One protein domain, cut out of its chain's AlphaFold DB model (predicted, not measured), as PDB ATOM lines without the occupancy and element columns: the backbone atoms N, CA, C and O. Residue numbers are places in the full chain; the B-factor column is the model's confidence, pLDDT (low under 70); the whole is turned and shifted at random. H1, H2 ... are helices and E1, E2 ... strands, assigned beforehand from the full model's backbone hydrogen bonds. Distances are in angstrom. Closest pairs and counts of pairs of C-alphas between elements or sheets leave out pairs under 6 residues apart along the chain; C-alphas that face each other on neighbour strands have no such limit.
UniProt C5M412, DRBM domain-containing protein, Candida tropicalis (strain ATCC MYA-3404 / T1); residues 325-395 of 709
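This is residues 325 to 395 of the 709 residues of the protein "DRBM domain-containing protein" of Candida tropicalis (strain ATCC MYA-3404 / T1) (UniProt C5M412). What is the main picture? H1 packs slantwise over one face of a small three-stranded sheet whose other face is bare; H2, the longest helix, meets H1 at a corner, packs on E3 with residues 377 to 385 and runs on beyond the sheet as an arm. What makes it up? The printed part has 71 residues, with three named strands and then two named helices, mixed in class. The sheet, E1 E2 E3, is a meander, each strand the antiparallel neighbour of the one before, and the helices on one face give two layers. What outline? It is flat, spanning 46 by 25 by 13 A, and only just loose, close to compact, with a radius of gyration of the C-alphas of 13.6 A.

Where are the strands? E1 is residues 330 to 337, 20.2 A, from C-alpha 330 at (177.128, 106.544, 127.052); E2 is 340 to 346, 19.7 A; E3 is 349 to 356, 21.4 A, and bends by 51 degrees at residue 352. And the helices? H1 is residues 360 to 372, 19.3 A; H2 is 377 to 395, 26.6 A, to C-alpha 395 at (183.004, 121.862, 144.353).

What pairs the strands? Hairpin E1 and E2 has N 333 and O 343 within hydrogen-bond range at 3.0 A; hairpin E2 and E3 has N 342 and O 354 at 2.9 A. How do the helices stand? H1 is on the sheet at a height of 5.6 A, its closest C-alphas to E3 being Ala 367 and Gly 354, 3.7 A. H2 is on the same face, over E3; the closest C-alphas are Gly 378 and Leu 351, 4.9 A. H1 and H2 touch only at the corner, with residues 370 to 372 and 377 to 379 alone, C-alphas 371 and 378 being closest at 4.1 A; they are only just about perpendicular, at 73 degrees. Are their backbones whole? Every O i to N i+4 pair is within range in H2, 7 of 9 in H1.

How large is it? The two farthest C-alphas, of Ala 358 and Ala 395, are 46.5 A apart. Is it continuous? The printed part has no cut, and its four links are tight. Where is confidence low? Mean pLDDT of the printed part is 71.4, with 26 residues under 70, among them 374 to 378 and 388 to 395.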
ATOM      1  N   HIS A 325     178.634 121.364 130.707       48.34
ATOM      2  CA  HIS A 325     179.834 120.597 131.080       48.34
ATOM      3  C   HIS A 325     179.628 119.114 131.455       48.34
ATOM      4  O   HIS A 325     178.698 118.734 132.152       48.34
ATOM      5  N   HIS A 326     180.548 118.298 130.918       47.91
ATOM      6  CA  HIS A 326     180.510 116.836 130.787       47.91
ATOM      7  C   HIS A 326     179.213 116.250 130.202       47.91
ATOM      8  O   HIS A 326     178.263 115.899 130.895       47.91
ATOM      9  N   ASN A 327     179.238 116.064 128.878       51.97
ATOM     10  CA  ASN A 327     178.343 115.135 128.198       51.97
ATOM     11  C   ASN A 327     178.619 113.727 128.749       51.97
ATOM     12  O   ASN A 327     179.728 113.230 128.549       51.97
ATOM     13  N   PHE A 328     177.629 113.094 129.385       58.53
ATOM     14  CA  PHE A 328     177.701 111.684 129.784       58.53
ATOM     15  C   PHE A 328     178.085 110.824 128.573       58.53
ATOM     16  O   PHE A 328     177.331 110.750 127.596       58.53
ATOM     17  N   GLN A 329     179.248 110.174 128.614       59.78
ATOM     18  CA  GLN A 329     179.699 109.288 127.545       59.78
ATOM     19  C   GLN A 329     179.072 107.910 127.736       59.78
ATOM     20  O   GLN A 329     179.670 106.993 128.297       59.78
ATOM     21  N   TYR A 330     177.827 107.803 127.272       68.25
ATOM     22  CA  TYR A 330     177.128 106.544 127.052       68.25
ATOM     23  C   TYR A 330     177.790 105.791 125.891       68.25
ATOM     24  O   TYR A 330     177.660 106.179 124.728       68.25
ATOM     25  N   GLU A 331     178.511 104.719 126.214       76.81
ATOM     26  CA  GLU A 331     179.159 103.838 125.246       76.81
ATOM     27  C   GLU A 331     178.596 102.417 125.372       76.81
ATOM     28  O   GLU A 331     178.629 101.799 126.440       76.81
ATOM     29  N   ILE A 332     178.106 101.874 124.257       78.69
ATOM     30  CA  ILE A 332     177.730 100.463 124.140       78.69
ATOM     31  C   ILE A 332     178.929  99.715 123.551       78.69
ATOM     32  O   ILE A 332     179.135  99.753 122.336       78.69
ATOM     33  N   ARG A 333     179.714  99.039 124.396       80.38
ATOM     34  CA  ARG A 333     180.940  98.347 123.974       80.38
ATOM     35  C   ARG A 333     180.713  96.847 123.807       80.38
ATOM     36  O   ARG A 333     180.312  96.156 124.745       80.38
ATOM     37  N   GLU A 334     181.023  96.338 122.621       81.62
ATOM     38  CA  GLU A 334     181.179  94.904 122.374       81.62
ATOM     39  C   GLU A 334     182.533  94.438 122.934       81.62
ATOM     40  O   GLU A 334     183.552  95.107 122.773       81.62
ATOM     41  N   THR A 335     182.516  93.341 123.689       76.75
ATOM     42  CA  THR A 335     183.667  92.804 124.436       76.75
ATOM     43  C   THR A 335     184.180  91.495 123.833       76.75
ATOM     44  O   THR A 335     185.374  91.228 123.907       76.75
ATOM     45  N   ASN A 336     183.288  90.696 123.241       75.06
ATOM     46  CA  ASN A 336     183.576  89.481 122.473       75.06
ATOM     47  C   ASN A 336     182.541  89.366 121.345       75.06
ATOM     48  O   ASN A 336     181.381  89.706 121.585       75.06
ATOM     49  N   ASP A 337     182.944  88.816 120.197       67.00
ATOM     50  CA  ASP A 337     182.077  88.636 119.020       67.00
ATOM     51  C   ASP A 337     181.320  87.288 119.021       67.00
ATOM     52  O   ASP A 337     180.244  87.189 118.440       67.00
ATOM     53  N   ASP A 338     181.849  86.242 119.673       63.12
ATOM     54  CA  ASP A 338     181.165  84.947 119.843       63.12
ATOM     55  C   ASP A 338     181.467  84.318 121.226       63.12
ATOM     56  O   ASP A 338     182.629  84.012 121.519       63.12
ATOM     57  N   PRO A 339     180.455  84.126 122.100       63.06
ATOM     58  CA  PRO A 339     179.122  84.726 121.997       63.06
ATOM     59  C   PRO A 339     179.223  86.258 122.070       63.06
ATOM     60  O   PRO A 339     180.098  86.774 122.766       63.06
ATOM     61  N   HIS A 340     178.306  86.988 121.426       78.62
ATOM     62  CA  HIS A 340     178.292  88.451 121.509       78.62
ATOM     63  C   HIS A 340     178.105  88.888 122.968       78.62
ATOM     64  O   HIS A 340     177.050  88.637 123.563       78.62
ATOM     65  N   VAL A 341     179.114  89.549 123.541       82.06
ATOM     66  CA  VAL A 341     179.066  90.129 124.893       82.06
ATOM     67  C   VAL A 341     179.068  91.644 124.777       82.06
ATOM     68  O   VAL A 341     180.066  92.238 124.379       82.06
ATOM     69  N   VAL A 342     177.971  92.278 125.180       83.62
ATOM     70  CA  VAL A 342     177.824  93.735 125.227       83.62
ATOM     71  C   VAL A 342     177.857  94.216 126.670       83.62
ATOM     72  O   VAL A 342     177.225  93.625 127.544       83.62
ATOM     73  N   LYS A 343     178.542  95.334 126.905       85.31
ATOM     74  CA  LYS A 343     178.479  96.109 128.148       85.31
ATOM     75  C   LYS A 343     177.960  97.511 127.844       85.31
ATOM     76  O   LYS A 343     178.378  98.129 126.864       85.31
ATOM     77  N   ILE A 344     177.070  98.012 128.696       82.50
ATOM     78  CA  ILE A 344     176.655  99.417 128.699       82.50
ATOM     79  C   ILE A 344     177.517 100.154 129.720       82.50
ATOM     80  O   ILE A 344     177.497  99.820 130.908       82.50
ATOM     81  N   LEU A 345     178.264 101.156 129.256       79.69
ATOM     82  CA  LEU A 345     179.094 102.011 130.095       79.69
ATOM     83  C   LEU A 345     178.594 103.455 130.052       79.69
ATOM     84  O   LEU A 345     178.176 103.943 129.003       79.69
ATOM     85  N   VAL A 346     178.687 104.147 131.185       76.50
ATOM     86  CA  VAL A 346     178.565 105.609 131.271       76.50
ATOM     87  C   VAL A 346     179.780 106.135 132.012       76.50
ATOM     88  O   VAL A 346     180.048 105.706 133.132       76.50
ATOM     89  N   ASP A 347     180.547 107.009 131.358       69.12
ATOM     90  CA  ASP A 347     181.774 107.617 131.897       69.12
ATOM     91  C   ASP A 347     182.779 106.572 132.448       69.12
ATOM     92  O   ASP A 347     183.508 106.796 133.412       69.12
ATOM     93  N   GLY A 348     182.805 105.387 131.821       66.62
ATOM     94  CA  GLY A 348     183.642 104.240 132.198       66.62
ATOM     95  C   GLY A 348     183.040 103.291 133.246       66.62
ATOM     96  O   GLY A 348     183.598 102.216 133.470       66.62
ATOM     97  N   VAL A 349     181.899 103.626 133.856       76.06
ATOM     98  CA  VAL A 349     181.198 102.767 134.824       76.06
ATOM     99  C   VAL A 349     180.286 101.783 134.091       76.06
ATOM    100  O   VAL A 349     179.361 102.189 133.392       76.06
ATOM    101  N   GLU A 350     180.512 100.481 134.278       81.06
ATOM    102  CA  GLU A 350     179.650  99.424 133.738       81.06
ATOM    103  C   GLU A 350     178.301  99.395 134.472       81.06
ATOM    104  O   GLU A 350     178.229  99.060 135.659       81.06
ATOM    105  N   LEU A 351     177.222  99.728 133.762       77.00
ATOM    106  CA  LEU A 351     175.865  99.765 134.307       77.00
ATOM    107  C   LEU A 351     175.212  98.382 134.281       77.00
ATOM    108  O   LEU A 351     174.777  97.920 135.338       77.00
ATOM    109  N   GLY A 352     175.239  97.729 133.114       79.50
ATOM    110  CA  GLY A 352     174.690  96.396 132.861       79.50
ATOM    111  C   GLY A 352     175.356  95.706 131.663       79.50
ATOM    112  O   GLY A 352     176.068  96.340 130.873       79.50
ATOM    113  N   SER A 353     175.150  94.396 131.549       84.19
ATOM    114  CA  SER A 353     175.821  93.505 130.600       84.19
ATOM    115  C   SER A 353     174.858  92.493 129.976       84.19
ATOM    116  O   SER A 353     173.916  92.030 130.611       84.19
ATOM    117  N   GLY A 354     175.079  92.142 128.711       80.50
ATOM    118  CA  GLY A 354     174.187  91.268 127.951       80.50
ATOM    119  C   GLY A 354     174.956  90.312 127.056       80.50
ATOM    120  O   GLY A 354     175.900  90.708 126.375       80.50
ATOM    121  N   VAL A 355     174.534  89.047 127.047       80.88
ATOM    122  CA  VAL A 355     175.162  87.981 126.256       80.88
ATOM    123  C   VAL A 355     174.147  87.376 125.290       80.88
ATOM    124  O   VAL A 355     173.030  87.023 125.687       80.88
ATOM    125  N   SER A 356     174.521  87.231 124.018       73.50
ATOM    126  CA  SER A 356     173.692  86.584 122.998       73.50
ATOM    127  C   SER A 356     174.527  85.816 121.976       73.50
ATOM    128  O   SER A 356     175.386  86.379 121.311       73.50
ATOM    129  N   SER A 357     174.206  84.539 121.777       72.44
ATOM    130  CA  SER A 357     174.744  83.726 120.673       72.44
ATOM    131  C   SER A 357     173.974  83.910 119.354       72.44
ATOM    132  O   SER A 357     174.247  83.203 118.392       72.44
ATOM    133  N   ALA A 358     172.967  84.796 119.314       67.38
ATOM    134  CA  ALA A 358     172.085  84.970 118.154       67.38
ATOM    135  C   ALA A 358     172.359  86.258 117.358       67.38
ATOM    136  O   ALA A 358     172.235  86.252 116.135       67.38
ATOM    137  N   SER A 359     172.701  87.360 118.037       73.56
ATOM    138  CA  SER A 359     173.163  88.607 117.410       73.56
ATOM    139  C   SER A 359     173.678  89.618 118.439       73.56
ATOM    140  O   SER A 359     173.192  89.673 119.574       73.56
ATOM    141  N   LEU A 360     174.579  90.496 117.990       77.56
ATOM    142  CA  LEU A 360     174.974  91.728 118.678       77.56
ATOM    143  C   LEU A 360     173.765  92.565 119.128       77.56
ATOM    144  O   LEU A 360     173.731  93.060 120.251       77.56
ATOM    145  N   GLU A 361     172.742  92.720 118.283       74.38
ATOM    146  CA  GLU A 361     171.557  93.523 118.622       74.38
ATOM    147  C   GLU A 361     170.792  92.918 119.814       74.38
ATOM    148  O   GLU A 361     170.452  93.628 120.757       74.38
ATOM    149  N   ALA A 362     170.633  91.589 119.849       71.69
ATOM    150  CA  ALA A 362     170.055  90.880 120.990       71.69
ATOM    151  C   ALA A 362     170.934  90.946 122.255       71.69
ATOM    152  O   ALA A 362     170.399  90.974 123.363       71.69
ATOM    153  N   ALA A 363     172.263  91.024 122.122       75.44
ATOM    154  CA  ALA A 363     173.146  91.294 123.259       75.44
ATOM    155  C   ALA A 363     172.944  92.721 123.813       75.44
ATOM    156  O   ALA A 363     172.892  92.888 125.031       75.44
ATOM    157  N   LYS A 364     172.734  93.732 122.951       80.06
ATOM    158  CA  LYS A 364     172.403  95.114 123.364       80.06
ATOM    159  C   LYS A 364     171.068  95.195 124.104       80.06
ATOM    160  O   LYS A 364     171.007  95.803 125.167       80.06
ATOM    161  N   TYR A 365     170.029  94.544 123.582       81.75
ATOM    162  CA  TYR A 365     168.714  94.477 124.230       81.75
ATOM    163  C   TYR A 365     168.792  93.825 125.623       81.75
ATOM    164  O   TYR A 365     168.276  94.369 126.598       81.75
ATOM    165  N   ARG A 366     169.536  92.717 125.758       75.31
ATOM    166  CA  ARG A 366     169.782  92.070 127.059       75.31
ATOM    167  C   ARG A 366     170.586  92.948 128.021       75.31
ATOM    168  O   ARG A 366     170.227  93.023 129.189       75.31
ATOM    169  N   ALA A 367     171.616  93.644 127.532       81.12
ATOM    170  CA  ALA A 367     172.424  94.550 128.347       81.12
ATOM    171  C   ALA A 367     171.618  95.748 128.871       81.12
ATOM    172  O   ALA A 367     171.879  96.215 129.974       81.12
ATOM    173  N   ALA A 368     170.633  96.230 128.104       79.62
ATOM    174  CA  ALA A 368     169.720  97.272 128.558       79.62
ATOM    175  C   ALA A 368     168.728  96.755 129.610       79.62
ATOM    176  O   ALA A 368     168.511  97.432 130.609       79.62
ATOM    177  N   ASN A 369     168.175  95.551 129.432       78.12
ATOM    178  CA  ASN A 369     167.271  94.950 130.419       78.12
ATOM    179  C   ASN A 369     167.977  94.696 131.773       78.12
ATOM    180  O   ASN A 369     167.416  94.988 132.823       78.12
ATOM    181  N   ASP A 370     169.248  94.272 131.756       79.31
ATOM    182  CA  ASP A 370     170.100  94.097 132.953       79.31
ATOM    183  C   ASP A 370     170.289  95.398 133.773       79.31
ATOM    184  O   ASP A 370     170.486  95.355 134.987       79.31
ATOM    185  N   VAL A 371     170.159  96.581 133.153       76.69
ATOM    186  CA  VAL A 371     170.197  97.874 133.871       76.69
ATOM    187  C   VAL A 371     168.917  98.126 134.684       76.69
ATOM    188  O   VAL A 371     168.984  98.787 135.727       76.69
ATOM    189  N   PHE A 372     167.773  97.600 134.234       73.06
ATOM    190  CA  PHE A 372     166.457  97.777 134.863       73.06
ATOM    191  C   PHE A 372     166.010  96.601 135.741       73.06
ATOM    192  O   PHE A 372     165.022  96.745 136.462       73.06
ATOM    193  N   ASP A 373     166.714  95.464 135.704       72.06
ATOM    194  CA  ASP A 373     166.346  94.268 136.463       72.06
ATOM    195  C   ASP A 373     166.183  94.539 137.974       72.06
ATOM    196  O   ASP A 373     166.842  95.401 138.569       72.06
ATOM    197  N   GLY A 374     165.304  93.760 138.614       53.09
ATOM    198  CA  GLY A 374     164.781  93.969 139.969       53.09
ATOM    199  C   GLY A 374     165.818  93.990 141.097       53.09
ATOM    200  O   GLY A 374     165.474  94.322 142.232       53.09
ATOM    201  N   SER A 375     167.091  93.699 140.812       58.50
ATOM    202  CA  SER A 375     168.207  93.980 141.724       58.50
ATOM    203  C   SER A 375     168.460  95.486 141.942       58.50
ATOM    204  O   SER A 375     169.114  95.860 142.916       58.50
ATOM    205  N   GLY A 376     167.973  96.353 141.044       54.56
ATOM    206  CA  GLY A 376     168.059  97.816 141.134       54.56
ATOM    207  C   GLY A 376     169.464  98.406 140.963       54.56
ATOM    208  O   GLY A 376     169.634  99.625 141.043       54.56
ATOM    209  N   ASN A 377     170.486  97.575 140.728       66.62
ATOM    210  CA  ASN A 377     171.884  98.006 140.716       66.62
ATOM    211  C   ASN A 377     172.221  98.942 139.545       66.62
ATOM    212  O   ASN A 377     172.980  99.887 139.745       66.62
ATOM    213  N   GLY A 378     171.658  98.727 138.351       67.00
ATOM    214  CA  GLY A 378     171.885  99.602 137.195       67.00
ATOM    215  C   GLY A 378     171.358 101.018 137.435       67.00
ATOM    216  O   GLY A 378     172.129 101.978 137.425       67.00
ATOM    217  N   ILE A 379     170.068 101.145 137.765       71.25
ATOM    218  CA  ILE A 379     169.426 102.421 138.135       71.25
ATOM    219  C   ILE A 379     170.159 103.102 139.305       71.25
ATOM    220  O   ILE A 379     170.394 104.312 139.274       71.25
ATOM    221  N   ARG A 380     170.581 102.336 140.322       72.38
ATOM    222  CA  ARG A 380     171.348 102.874 141.455       72.38
ATOM    223  C   ARG A 380     172.699 103.454 141.020       72.38
ATOM    224  O   ARG A 380     173.005 104.570 141.430       72.38
ATOM    225  N   LYS A 381     173.474 102.757 140.180       72.44
ATOM    226  CA  LYS A 381     174.743 103.278 139.631       72.44
ATOM    227  C   LYS A 381     174.522 104.571 138.843       72.44
ATOM    228  O   LYS A 381     175.284 105.516 139.014       72.44
ATOM    229  N   ILE A 382     173.460 104.646 138.029       73.88
ATOM    230  CA  ILE A 382     173.088 105.874 137.304       73.88
ATOM    231  C   ILE A 382     172.849 107.023 138.293       73.88
ATOM    232  O   ILE A 382     173.346 108.130 138.087       73.88
ATOM    233  N   TRP A 383     172.139 106.767 139.396       71.12
ATOM    234  CA  TRP A 383     171.911 107.775 140.432       71.12
ATOM    235  C   TRP A 383     173.196 108.173 141.175       71.12
ATOM    236  O   TRP A 383     173.398 109.352 141.457       71.12
ATOM    237  N   GLU A 384     174.092 107.227 141.457       73.06
ATOM    238  CA  GLU A 384     175.384 107.491 142.101       73.06
ATOM    239  C   GLU A 384     176.307 108.339 141.205       73.06
ATOM    240  O   GLU A 384     176.868 109.323 141.689       73.06
ATOM    241  N   VAL A 385     176.370 108.067 139.895       71.25
ATOM    242  CA  VAL A 385     177.070 108.917 138.905       71.25
ATOM    243  C   VAL A 385     176.418 110.306 138.803       71.25
ATOM    244  O   VAL A 385     177.106 111.326 138.826       71.25
ATOM    245  N   LEU A 386     175.082 110.390 138.783       69.25
ATOM    246  CA  LEU A 386     174.361 111.671 138.775       69.25
ATOM    247  C   LEU A 386     174.601 112.519 140.028       69.25
ATOM    248  O   LEU A 386     174.580 113.751 139.944       69.25
ATOM    249  N   VAL A 387     174.789 111.880 141.183       70.06
ATOM    250  CA  VAL A 387     175.116 112.544 142.449       70.06
ATOM    251  C   VAL A 387     176.585 112.966 142.473       70.06
ATOM    252  O   VAL A 387     176.858 114.100 142.869       70.06
ATOM    253  N   ALA A 388     177.511 112.128 141.993       68.94
ATOM    254  CA  ALA A 388     178.930 112.469 141.873       68.94
ATOM    255  C   ALA A 388     179.137 113.716 140.996       68.94
ATOM    256  O   ALA A 388     179.694 114.706 141.468       68.94
ATOM    257  N   ASN A 389     178.568 113.739 139.785       65.25
ATOM    258  CA  ASN A 389     178.719 114.867 138.857       65.25
ATOM    259  C   ASN A 389     178.121 116.177 139.427       65.25
ATOM    260  O   ASN A 389     178.637 117.265 139.175       65.25
ATOM    261  N   VAL A 390     177.069 116.097 140.258       64.94
ATOM    262  CA  VAL A 390     176.528 117.261 140.993       64.94
ATOM    263  C   VAL A 390     177.452 117.706 142.133       64.94
ATOM    264  O   VAL A 390     177.590 118.907 142.368       64.94
ATOM    265  N   GLN A 391     178.089 116.777 142.847       65.94
ATOM    266  CA  GLN A 391     179.037 117.106 143.917       65.94
ATOM    267  C   GLN A 391     180.319 117.739 143.361       65.94
ATOM    268  O   GLN A 391     180.759 118.758 143.895       65.94
ATOM    269  N   GLU A 392     180.860 117.221 142.256       62.88
ATOM    270  CA  GLU A 392     181.998 117.831 141.559       62.88
ATOM    271  C   GLU A 392     181.658 119.226 141.025       62.88
ATOM    272  O   GLU A 392     182.408 120.173 141.272       62.88
ATOM    273  N   HIS A 393     180.494 119.402 140.388       56.69
ATOM    274  CA  HIS A 393     180.038 120.727 139.959       56.69
ATOM    275  C   HIS A 393     179.905 121.699 141.143       56.69
ATOM    276  O   HIS A 393     180.340 122.844 141.052       56.69
ATOM    277  N   ASN A 394     179.364 121.266 142.285       60.59
ATOM    278  CA  ASN A 394     179.258 122.119 143.475       60.59
ATOM    279  C   ASN A 394     180.630 122.450 144.097       60.59
ATOM    280  O   ASN A 394     180.807 123.538 144.650       60.59
ATOM    281  N   ALA A 395     181.621 121.562 143.980       58.88
ATOM    282  CA  ALA A 395     183.004 121.862 144.353       58.88
ATOM    283  C   ALA A 395     183.655 122.879 143.393       58.88
ATOM    284  O   ALA A 395     184.400 123.753 143.837       58.88
TER     285      ALA A 395